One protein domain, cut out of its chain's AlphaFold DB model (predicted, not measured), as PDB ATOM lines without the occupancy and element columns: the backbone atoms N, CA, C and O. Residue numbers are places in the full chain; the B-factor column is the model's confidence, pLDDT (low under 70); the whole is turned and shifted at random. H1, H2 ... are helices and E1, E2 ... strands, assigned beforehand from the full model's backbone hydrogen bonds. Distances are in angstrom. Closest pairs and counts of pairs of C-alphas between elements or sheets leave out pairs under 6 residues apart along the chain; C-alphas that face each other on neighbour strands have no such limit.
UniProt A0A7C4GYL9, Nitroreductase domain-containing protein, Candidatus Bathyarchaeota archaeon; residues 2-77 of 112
ATOM      1  N   LYS A   2     -35.925 -22.686  36.288       77.81
ATOM      2  CA  LYS A   2     -35.669 -23.648  37.374       77.81
ATOM      3  C   LYS A   2     -36.900 -24.072  38.197       77.81
ATOM      4  O   LYS A   2     -37.067 -25.265  38.425       77.81
ATOM      5  N   ASP A   3     -37.749 -23.118  38.580       84.12
ATOM      6  CA  ASP A   3     -38.861 -23.347  39.519       84.12
ATOM      7  C   ASP A   3     -40.220 -23.575  38.834       84.12
ATOM      8  O   ASP A   3     -41.264 -23.516  39.475       84.12
ATOM      9  N   MET A   4     -40.226 -23.823  37.522       90.12
ATOM     10  CA  MET A   4     -41.454 -24.149  36.795       90.12
ATOM     11  C   MET A   4     -41.988 -25.526  37.183       90.12
ATOM     12  O   MET A   4     -41.220 -26.470  37.406       90.12
ATOM     13  N   HIS A   5     -43.312 -25.675  37.156       91.50
ATOM     14  CA  HIS A   5     -43.923 -26.986  37.308       91.50
ATOM     15  C   HIS A   5     -43.522 -27.920  36.157       91.50
ATOM     16  O   HIS A   5     -43.472 -27.552  34.979       91.50
ATOM     17  N   LYS A   6     -43.217 -29.169  36.514       92.81
ATOM     18  CA  LYS A   6     -42.856 -30.212  35.554       92.81
ATOM     19  C   LYS A   6     -44.084 -31.050  35.250       92.81
ATOM     20  O   LYS A   6     -44.636 -31.687  36.145       92.81
ATOM     21  N   TYR A   7     -44.485 -31.071  33.985       94.25
ATOM     22  CA  TYR A   7     -45.596 -31.886  33.507       94.25
ATOM     23  C   TYR A   7     -45.077 -33.041  32.643       94.25
ATOM     24  O   TYR A   7     -44.107 -32.864  31.904       94.25
ATOM     25  N   PRO A   8     -45.716 -34.223  32.694       94.12
ATOM     26  CA  PRO A   8     -45.279 -35.376  31.908       94.12
ATOM     27  C   PRO A   8     -45.528 -35.197  30.403       94.12
ATOM     28  O   PRO A   8     -44.821 -35.786  29.588       94.12
ATOM     29  N   ASP A   9     -46.512 -34.382  30.009       96.94
ATOM     30  CA  ASP A   9     -46.819 -34.121  28.605       96.94
ATOM     31  C   ASP A   9     -46.215 -32.810  28.086       96.94
ATOM     32  O   ASP A   9     -46.217 -31.761  28.737       96.94
ATOM     33  N   ARG A  10     -45.755 -32.859  26.831       96.00
ATOM     34  CA  ARG A  10     -45.112 -31.724  26.151       96.00
ATOM     35  C   ARG A  10     -46.028 -30.509  26.009       96.00
ATOM     36  O   ARG A  10     -45.537 -29.382  25.987       96.00
ATOM     37  N   ARG A  11     -47.344 -30.719  25.894       97.25
ATOM     38  CA  ARG A  11     -48.317 -29.635  25.710       97.25
ATOM     39  C   ARG A  11     -48.370 -28.746  26.950       97.25
ATOM     40  O   ARG A  11     -48.207 -27.534  26.818       97.25
ATOM     41  N   ARG A  12     -48.565 -29.331  28.134       96.94
ATOM     42  CA  ARG A  12     -48.586 -28.584  29.399       96.94
ATOM     43  C   ARG A  12     -47.218 -28.026  29.759       96.94
ATOM     44  O   ARG A  12     -47.148 -26.883  30.188       96.94
ATOM     45  N   GLN A  13     -46.133 -28.745  29.463       96.31
ATOM     46  CA  GLN A  13     -44.785 -28.208  29.670       96.31
ATOM     47  C   GLN A  13     -44.530 -26.928  28.854       96.31
ATOM     48  O   GLN A  13     -43.931 -25.980  29.357       96.31
ATOM     49  N   LYS A  14     -45.010 -26.872  27.603       96.88
ATOM     50  CA  LYS A  14     -44.931 -25.660  26.773       96.88
ATOM     51  C   LYS A  14     -45.802 -24.528  27.325       96.88
ATOM     52  O   LYS A  14     -45.381 -23.377  27.282       96.88
ATOM     53  N   ALA A  15     -47.001 -24.841  27.818       97.12
ATOM     54  CA  ALA A  15     -47.880 -23.844  28.425       97.12
ATOM     55  C   ALA A  15     -47.234 -23.205  29.666       97.12
ATOM     56  O   ALA A  15     -47.207 -21.983  29.763       97.12
ATOM     57  N   GLU A  16     -46.630 -24.015  30.538       96.56
ATOM     58  CA  GLU A  16     -45.896 -23.549  31.722       96.56
ATOM     59  C   GLU A  16     -44.746 -22.594  31.352       96.56
ATOM     60  O   GLU A  16     -44.618 -21.513  31.923       96.56
ATOM     61  N   TYR A  17     -43.949 -22.948  30.336       95.44
ATOM     62  CA  TYR A  17     -42.888 -22.079  29.813       95.44
ATOM     63  C   TYR A  17     -43.442 -20.724  29.351       95.44
ATOM     64  O   TYR A  17     -42.906 -19.671  29.697       95.44
ATOM     65  N   ILE A  18     -44.530 -20.739  28.573       97.06
ATOM     66  CA  ILE A  18     -45.159 -19.515  28.058       97.06
ATOM     67  C   ILE A  18     -45.672 -18.652  29.212       97.06
ATOM     68  O   ILE A  18     -45.455 -17.442  29.193       97.06
ATOM     69  N   MET A  19     -46.293 -19.256  30.226       96.50
ATOM     70  CA  MET A  19     -46.749 -18.540  31.417       96.50
ATOM     71  C   MET A  19     -45.589 -17.861  32.151       96.50
ATOM     72  O   MET A  19     -45.711 -16.699  32.539       96.50
ATOM     73  N   ALA A  20     -44.443 -18.534  32.291       95.25
ATOM     74  CA  ALA A  20     -43.255 -17.940  32.901       95.25
ATOM     75  C   ALA A  20     -42.738 -16.727  32.103       95.25
ATOM     76  O   ALA A  20     -42.417 -15.692  32.691       95.25
ATOM     77  N   VAL A  21     -42.710 -16.820  30.768       96.00
ATOM     78  CA  VAL A  21     -42.329 -15.702  29.886       96.00
ATOM     79  C   VAL A  21     -43.318 -14.539  30.002       96.00
ATOM     80  O   VAL A  21     -42.896 -13.393  30.143       96.00
ATOM     81  N   GLN A  22     -44.624 -14.818  29.985       97.50
ATOM     82  CA  GLN A  22     -45.675 -13.805  30.131       97.50
ATOM     83  C   GLN A  22     -45.593 -13.089  31.480       97.50
ATOM     84  O   GLN A  22     -45.681 -11.864  31.525       97.50
ATOM     85  N   SER A  23     -45.381 -13.841  32.563       96.88
ATOM     86  CA  SER A  23     -45.231 -13.299  33.914       96.88
ATOM     87  C   SER A  23     -44.052 -12.328  34.002       96.88
ATOM     88  O   SER A  23     -44.209 -11.187  34.440       96.88
ATOM     89  N   LEU A  24     -42.884 -12.728  33.489       96.19
ATOM     90  CA  LEU A  24     -41.713 -11.854  33.469       96.19
ATOM     91  C   LEU A  24     -41.925 -10.621  32.581       96.19
ATOM     92  O   LEU A  24     -41.535  -9.523  32.966       96.19
ATOM     93  N   ALA A  25     -42.551 -10.780  31.414       97.56
ATOM     94  CA  ALA A  25     -42.818  -9.659  30.520       97.56
ATOM     95  C   ALA A  25     -43.770  -8.629  31.147       97.56
ATOM     96  O   ALA A  25     -43.524  -7.426  31.044       97.56
ATOM     97  N   ALA A  26     -44.812  -9.092  31.841       98.31
ATOM     98  CA  ALA A  26     -45.721  -8.230  32.589       98.31
ATOM     99  C   ALA A  26     -44.990  -7.483  33.716       98.31
ATOM    100  O   ALA A  26     -45.149  -6.271  33.844       98.31
ATOM    101  N   TYR A  27     -44.130  -8.177  34.473       98.06
ATOM    102  CA  TYR A  27     -43.303  -7.551  35.508       98.06
ATOM    103  C   TYR A  27     -42.383  -6.466  34.940       98.06
ATOM    104  O   TYR A  27     -42.321  -5.364  35.485       98.06
ATOM    105  N   ILE A  28     -41.689  -6.748  33.830       98.19
ATOM    106  CA  ILE A  28     -40.823  -5.761  33.179       98.19
ATOM    107  C   ILE A  28     -41.649  -4.542  32.773       98.19
ATOM    108  O   ILE A  28     -41.251  -3.428  33.083       98.19
ATOM    109  N   GLN A  29     -42.816  -4.721  32.149       98.25
ATOM    110  CA  GLN A  29     -43.670  -3.593  31.773       98.25
ATOM    111  C   GLN A  29     -44.044  -2.723  32.984       98.25
ATOM    112  O   GLN A  29     -43.974  -1.497  32.900       98.25
ATOM    113  N   THR A  30     -44.387  -3.334  34.122       98.56
ATOM    114  CA  THR A  30     -44.626  -2.602  35.374       98.56
ATOM    115  C   THR A  30     -43.376  -1.852  35.841       98.56
ATOM    116  O   THR A  30     -43.473  -0.676  36.186       98.56
ATOM    117  N   LEU A  31     -42.199  -2.483  35.803       98.31
ATOM    118  CA  LEU A  31     -40.922  -1.846  36.143       98.31
ATOM    119  C   LEU A  31     -40.634  -0.623  35.259       98.31
ATOM    120  O   LEU A  31     -40.217   0.408  35.781       98.31
ATOM    121  N   LEU A  32     -40.867  -0.709  33.946       98.19
ATOM    122  CA  LEU A  32     -40.637   0.405  33.017       98.19
ATOM    123  C   LEU A  32     -41.558   1.594  33.318       98.19
ATOM    124  O   LEU A  32     -41.107   2.738  33.302       98.19
ATOM    125  N   LEU A  33     -42.829   1.331  33.640       98.19
ATOM    126  CA  LEU A  33     -43.782   2.373  34.035       98.19
ATOM    127  C   LEU A  33     -43.383   3.043  35.356       98.19
ATOM    128  O   LEU A  33     -43.444   4.266  35.463       98.19
ATOM    129  N   LEU A  34     -42.931   2.263  36.342       98.44
ATOM    130  CA  LEU A  34     -42.434   2.799  37.611       98.44
ATOM    131  C   LEU A  34     -41.170   3.640  37.415       98.44
ATOM    132  O   LEU A  34     -41.080   4.742  37.945       98.44
ATOM    133  N   ALA A  35     -40.213   3.156  36.624       97.94
ATOM    134  CA  ALA A  35     -38.997   3.898  36.309       97.94
ATOM    135  C   ALA A  35     -39.318   5.241  35.638       97.94
ATOM    136  O   ALA A  35     -38.801   6.277  36.059       97.94
ATOM    137  N   HIS A  36     -40.236   5.237  34.669       96.44
ATOM    138  CA  HIS A  36     -40.712   6.456  34.026       96.44
ATOM    139  C   HIS A  36     -41.358   7.428  35.024       96.44
ATOM    140  O   HIS A  36     -41.044   8.616  35.011       96.44
ATOM    141  N   ASN A  37     -42.192   6.928  35.944       97.88
ATOM    142  CA  ASN A  37     -42.786   7.734  37.015       97.88
ATOM    143  C   ASN A  37     -41.731   8.385  37.934       97.88
ATOM    144  O   ASN A  37     -41.967   9.454  38.487       97.88
ATOM    145  N   HIS A  38     -40.555   7.772  38.075       97.69
ATOM    146  CA  HIS A  38     -39.411   8.328  38.804       97.69
ATOM    147  C   HIS A  38     -38.485   9.213  37.945       97.69
ATOM    148  O   HIS A  38     -37.411   9.597  38.406       97.69
ATOM    149  N   GLY A  39     -38.879   9.552  36.714       96.06
ATOM    150  CA  GLY A  39     -38.098  10.404  35.813       96.06
ATOM    151  C   GLY A  39     -36.930   9.696  35.121       96.06
ATOM    152  O   GLY A  39     -36.049  10.362  34.584       96.06
ATOM    153  N   LEU A  40     -36.901   8.360  35.125       97.69
ATOM    154  CA  LEU A  40     -35.873   7.575  34.442       97.69
ATOM    155  C   LEU A  40     -36.309   7.219  33.016       97.69
ATOM    156  O   LEU A  40     -37.451   6.832  32.761       97.69
ATOM    157  N   GLY A  41     -35.360   7.294  32.086       96.88
ATOM    158  CA  GLY A  41     -35.467   6.707  30.757       96.88
ATOM    159  C   GLY A  41     -35.135   5.217  30.810       96.88
ATOM    160  O   GLY A  41     -34.304   4.785  31.611       96.88
ATOM    161  N   THR A  42     -35.786   4.420  29.960       97.19
ATOM    162  CA  THR A  42     -35.547   2.973  29.886       97.19
ATOM    163  C   THR A  42     -35.523   2.452  28.451       97.19
ATOM    164  O   THR A  42     -36.193   2.990  27.573       97.19
ATOM    165  N   CYS A  43     -34.765   1.378  28.215       95.44
ATOM    166  CA  CYS A  43     -34.730   0.661  26.942       95.44
ATOM    167  C   CYS A  43     -34.795  -0.855  27.175       95.44
ATOM    168  O   CYS A  43     -33.941  -1.426  27.861       95.44
ATOM    169  N   TRP A  44     -35.812  -1.502  26.596       97.50
ATOM    170  CA  TRP A  44     -35.954  -2.958  26.592       97.50
ATOM    171  C   TRP A  44     -35.114  -3.559  25.466       97.50
ATOM    172  O   TRP A  44     -35.409  -3.368  24.286       97.50
ATOM    173  N   VAL A  45     -34.132  -4.385  25.823       96.69
ATOM    174  CA  VAL A  45     -33.260  -5.078  24.869       96.69
ATOM    175  C   VAL A  45     -33.519  -6.588  24.889       96.69
ATOM    176  O   VAL A  45     -33.317  -7.263  25.898       96.69
ATOM    177  N   CYS A  46     -33.921  -7.138  23.737       95.88
ATOM    178  CA  CYS A  46     -34.183  -8.575  23.548       95.88
ATOM    179  C   CYS A  46     -32.946  -9.392  23.137       95.88
ATOM    180  O   CYS A  46     -33.046 -10.607  22.979       95.88
ATOM    181  N   ALA A  47     -31.777  -8.758  22.977       94.81
ATOM    182  CA  ALA A  47     -30.525  -9.423  22.603       94.81
ATOM    183  C   ALA A  47     -30.198 -10.696  23.423       94.81
ATOM    184  O   ALA A  47     -29.758 -11.673  22.810       94.81
ATOM    185  N   PRO A  48     -30.473 -10.768  24.749       95.19
ATOM    186  CA  PRO A  48     -30.219 -11.977  25.539       95.19
ATOM    187  C   PRO A  48     -30.893 -13.251  25.019       95.19
ATOM    188  O   PRO A  48     -30.372 -14.341  25.246       95.19
ATOM    189  N   LEU A  49     -31.998 -13.134  24.272       95.25
ATOM    190  CA  LEU A  49     -32.656 -14.282  23.645       95.25
ATOM    191  C   LEU A  49     -31.765 -14.969  22.597       95.25
ATOM    192  O   LEU A  49     -31.861 -16.182  22.425       95.25
ATOM    193  N   PHE A  50     -30.872 -14.221  21.942       95.81
ATOM    194  CA  PHE A  50     -29.956 -14.733  20.918       95.81
ATOM    195  C   PHE A  50     -28.605 -15.188  21.494       95.81
ATOM    196  O   PHE A  50     -27.963 -16.062  20.918       95.81
ATOM    197  N   CYS A  51     -28.179 -14.631  22.634       95.06
ATOM    198  CA  CYS A  51     -26.853 -14.860  23.232       95.06
ATOM    199  C   CYS A  51     -26.914 -15.306  24.707       95.06
ATOM    200  O   CYS A  51     -26.140 -14.880  25.565       95.06
ATOM    201  N   GLN A  52     -27.847 -16.208  25.013       95.50
ATOM    202  CA  GLN A  52     -28.096 -16.746  26.358       95.50
ATOM    203  C   GLN A  52     -26.824 -17.234  27.080       95.50
ATOM    204  O   GLN A  52     -26.666 -17.049  28.288       95.50
ATOM    205  N   LYS A  53     -25.919 -17.913  26.358       95.62
ATOM    206  CA  LYS A  53     -24.699 -18.500  26.938       95.62
ATOM    207  C   LYS A  53     -23.711 -17.415  27.347       95.62
ATOM    208  O   LYS A  53     -23.145 -17.489  28.434       95.62
ATOM    209  N   GLU A  54     -23.535 -16.418  26.495       96.56
ATOM    210  CA  GLU A  54     -22.646 -15.281  26.679       96.56
ATOM    211  C   GLU A  54     -23.138 -14.419  27.840       96.56
ATOM    212  O   GLU A  54     -22.360 -14.131  28.745       96.56
ATOM    213  N   VAL A  55     -24.439 -14.107  27.883       96.25
ATOM    214  CA  VAL A  55     -25.046 -13.356  28.994       96.25
ATOM    215  C   VAL A  55     -24.851 -14.089  30.319       96.25
ATOM    216  O   VAL A  55     -24.392 -13.485  31.286       96.25
ATOM    217  N   ARG A  56     -25.120 -15.404  30.370       96.06
ATOM    218  CA  ARG A  56     -24.864 -16.196  31.582       96.06
ATOM    219  C   ARG A  56     -23.398 -16.165  31.997       96.06
ATOM    220  O   ARG A  56     -23.116 -16.005  33.177       96.06
ATOM    221  N   LYS A  57     -22.473 -16.313  31.044       97.19
ATOM    222  CA  LYS A  57     -21.030 -16.305  31.314       97.19
ATOM    223  C   LYS A  57     -20.578 -14.965  31.891       97.19
ATOM    224  O   LYS A  57     -19.875 -14.956  32.892       97.19
ATOM    225  N   VAL A  58     -20.975 -13.858  31.264       97.19
ATOM    226  CA  VAL A  58     -20.563 -12.504  31.664       97.19
ATOM    227  C   VAL A  58     -21.128 -12.134  33.035       97.19
ATOM    228  O   VAL A  58     -20.418 -11.550  33.844       97.19
ATOM    229  N   LEU A  59     -22.377 -12.510  33.317       95.88
ATOM    230  CA  LEU A  59     -23.053 -12.184  34.576       95.88
ATOM    231  C   LEU A  59     -22.874 -13.250  35.675       95.88
ATOM    232  O   LEU A  59     -23.453 -13.116  36.749       95.88
ATOM    233  N   GLY A  60     -22.120 -14.326  35.418       96.69
ATOM    234  CA  GLY A  60     -21.931 -15.421  36.376       96.69
ATOM    235  C   GLY A  60     -23.223 -16.163  36.744       96.69
ATOM    236  O   GLY A  60     -23.349 -16.672  37.856       96.69
ATOM    237  N   LEU A  61     -24.207 -16.211  35.839       95.12
ATOM    238  CA  LEU A  61     -25.517 -16.801  36.121       95.12
ATOM    239  C   LEU A  61     -25.490 -18.338  36.007       95.12
ATOM    240  O   LEU A  61     -24.867 -18.879  35.085       95.12
ATOM    241  N   PRO A  62     -26.238 -19.054  36.870       94.25
ATOM    242  CA  PRO A  62     -26.455 -20.494  36.744       94.25
ATOM    243  C   PRO A  62     -27.040 -20.899  35.383       94.25
ATOM    244  O   PRO A  62     -27.744 -20.126  34.724       94.25
ATOM    245  N   ARG A  63     -26.791 -22.147  34.966       91.06
ATOM    246  CA  ARG A  63     -27.231 -22.667  33.656       91.06
ATOM    247  C   ARG A  63     -28.751 -22.762  33.526       91.06
ATOM    248  O   ARG A  63     -29.263 -22.716  32.414       91.06
ATOM    249  N   GLU A  64     -29.450 -22.879  34.647       90.38
ATOM    250  CA  GLU A  64     -30.903 -23.020  34.761       90.38
ATOM    251  C   GLU A  64     -31.645 -21.677  34.634       90.38
ATOM    252  O   GLU A  64     -32.882 -21.641  34.593       90.38
ATOM    253  N   ILE A  65     -30.901 -20.565  34.609       91.56
ATOM    254  CA  ILE A  65     -31.441 -19.233  34.353       91.56
ATOM    255  C   ILE A  65     -31.416 -18.967  32.849       91.56
ATOM    256  O   ILE A  65     -30.397 -19.104  32.166       91.56
ATOM    257  N   GLU A  66     -32.564 -18.537  32.343       94.06
ATOM    258  CA  GLU A  66     -32.739 -18.125  30.956       94.06
ATOM    259  C   GLU A  66     -32.993 -16.616  30.904       94.06
ATOM    260  O   GLU A  66     -34.137 -16.191  31.091       94.06
ATOM    261  N   PRO A  67     -31.948 -15.797  30.694       95.25
ATOM    262  CA  PRO A  67     -32.088 -14.374  30.391       95.25
ATOM    263  C   PRO A  67     -33.148 -14.077  29.313       95.25
ATOM    264  O   PRO A  67     -32.977 -14.438  28.155       95.25
ATOM    265  N   GLN A  68     -34.245 -13.399  29.661       95.56
ATOM    266  CA  GLN A  68     -35.300 -13.065  28.684       95.56
ATOM    267  C   GLN A  68     -35.153 -11.658  28.094       95.56
ATOM    268  O   GLN A  68     -35.501 -11.429  26.939       95.56
ATOM    269  N   ALA A  69     -34.645 -10.711  28.879       96.44
ATOM    270  CA  ALA A  69     -34.483  -9.322  28.481       96.44
ATOM    271  C   ALA A  69     -33.380  -8.659  29.310       96.44
ATOM    272  O   ALA A  69     -33.056  -9.115  30.410       96.44
ATOM    273  N   MET A  70     -32.830  -7.571  28.784       96.44
ATOM    274  CA  MET A  70     -31.957  -6.652  29.505       96.44
ATOM    275  C   MET A  70     -32.593  -5.268  29.470       96.44
ATOM    276  O   MET A  70     -33.038  -4.827  28.411       96.44
ATOM    277  N   ILE A  71     -32.652  -4.603  30.622       97.56
ATOM    278  CA  ILE A  71     -33.249  -3.274  30.749       97.56
ATOM    279  C   ILE A  71     -32.133  -2.280  31.026       97.56
ATOM    280  O   ILE A  71     -31.489  -2.345  32.070       97.56
ATOM    281  N   ILE A  72     -31.903  -1.378  30.077       96.69
ATOM    282  CA  ILE A  72     -31.025  -0.226  30.277       96.69
ATOM    283  C   ILE A  72     -31.877   0.867  30.916       96.69
ATOM    284  O   ILE A  72     -33.005   1.089  30.476       96.69
ATOM    285  N   MET A  73     -31.367   1.518  31.957       97.00
ATOM    286  CA  MET A  73     -32.088   2.535  32.721       97.00
ATOM    287  C   MET A  73     -31.130   3.631  33.183       97.00
ATOM    288  O   MET A  73     -29.993   3.337  33.550       97.00
ATOM    289  N   GLY A  74     -31.594   4.878  33.192       97.19
ATOM    290  CA  GLY A  74     -30.821   6.020  33.675       97.19
ATOM    291  C   GLY A  74     -31.589   7.331  33.554       97.19
ATOM    292  O   GLY A  74     -32.750   7.342  33.146       97.19
ATOM    293  N   TYR A  75     -30.939   8.437  33.906       97.50
ATOM    294  CA  TYR A  75     -31.496   9.766  33.670       97.50
ATOM    295  C   TYR A  75     -31.373  10.109  32.180       97.50
ATOM    296  O   TYR A  75     -30.269  10.019  31.640       97.50
ATOM    297  N   PRO A  76     -32.484  10.431  31.499       95.00
ATOM    298  CA  PRO A  76     -32.462  10.700  30.071       95.00
ATOM    299  C   PRO A  76     -31.812  12.060  29.787       95.00
ATOM    300  O   PRO A  76     -32.153  13.050  30.430       95.00
ATOM    301  N   ASP A  77     -30.915  12.101  28.803       95.06
ATOM    302  CA  ASP A  77     -30.303  13.342  28.292       95.06
ATOM    303  C   ASP A  77     -31.155  13.992  27.178       95.06
ATOM    304  O   ASP A  77     -30.976  15.148  26.809       95.06
TER     305      ASP A  77
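What this domain is: This is residues 2 to 77 of the 112 residues of the protein "Nitroreductase domain-containing protein" of Candidatus Bathyarchaeota archaeon (UniProt A0A7C4GYL9). One long helix, H1, makes the length of the model; a ribbon of two antiparallel strands, E1 and E2, runs beside its last turns, and a short helix, H2, lies well away from H1. The printed part has 76 residues, in the order H1, E1, H2, E2, a mixed class of helices and strands. It is loose, with a radius of gyration of the C-alphas of 15.1 A, and elongated, spanning 50 by 26 by 18 A.

How they stand to each other: H1, residues 10 to 37, comes closest to E1, residues 41 to 45, at the C-alphas of Leu 32 and Thr 42, 6.5 A apart. E2, residues 70 to 74, is antiparallel to E1 at 165 degrees; N 41 and O 74 are within hydrogen-bond range at 2.8 A. H2, residues 52 to 59, is apart from H1. In H1 and H2 every O i to N i+4 pair is within hydrogen-bond range.

Where its parts are: H1 runs 41.0 A from C-alpha 10 at (-45.112, -31.724, 26.151). E1 measures 13.4 A, H2 10.7 A and E2 13.4 A, ending at C-alpha 74 (-30.821, 6.020, 33.675).

The domain as a whole: The farthest C-alphas, Pro 8 and Asp 77, are 51.1 A apart. The printed part has no cut, no link is long, and no printed residue is under 70 in pLDDT.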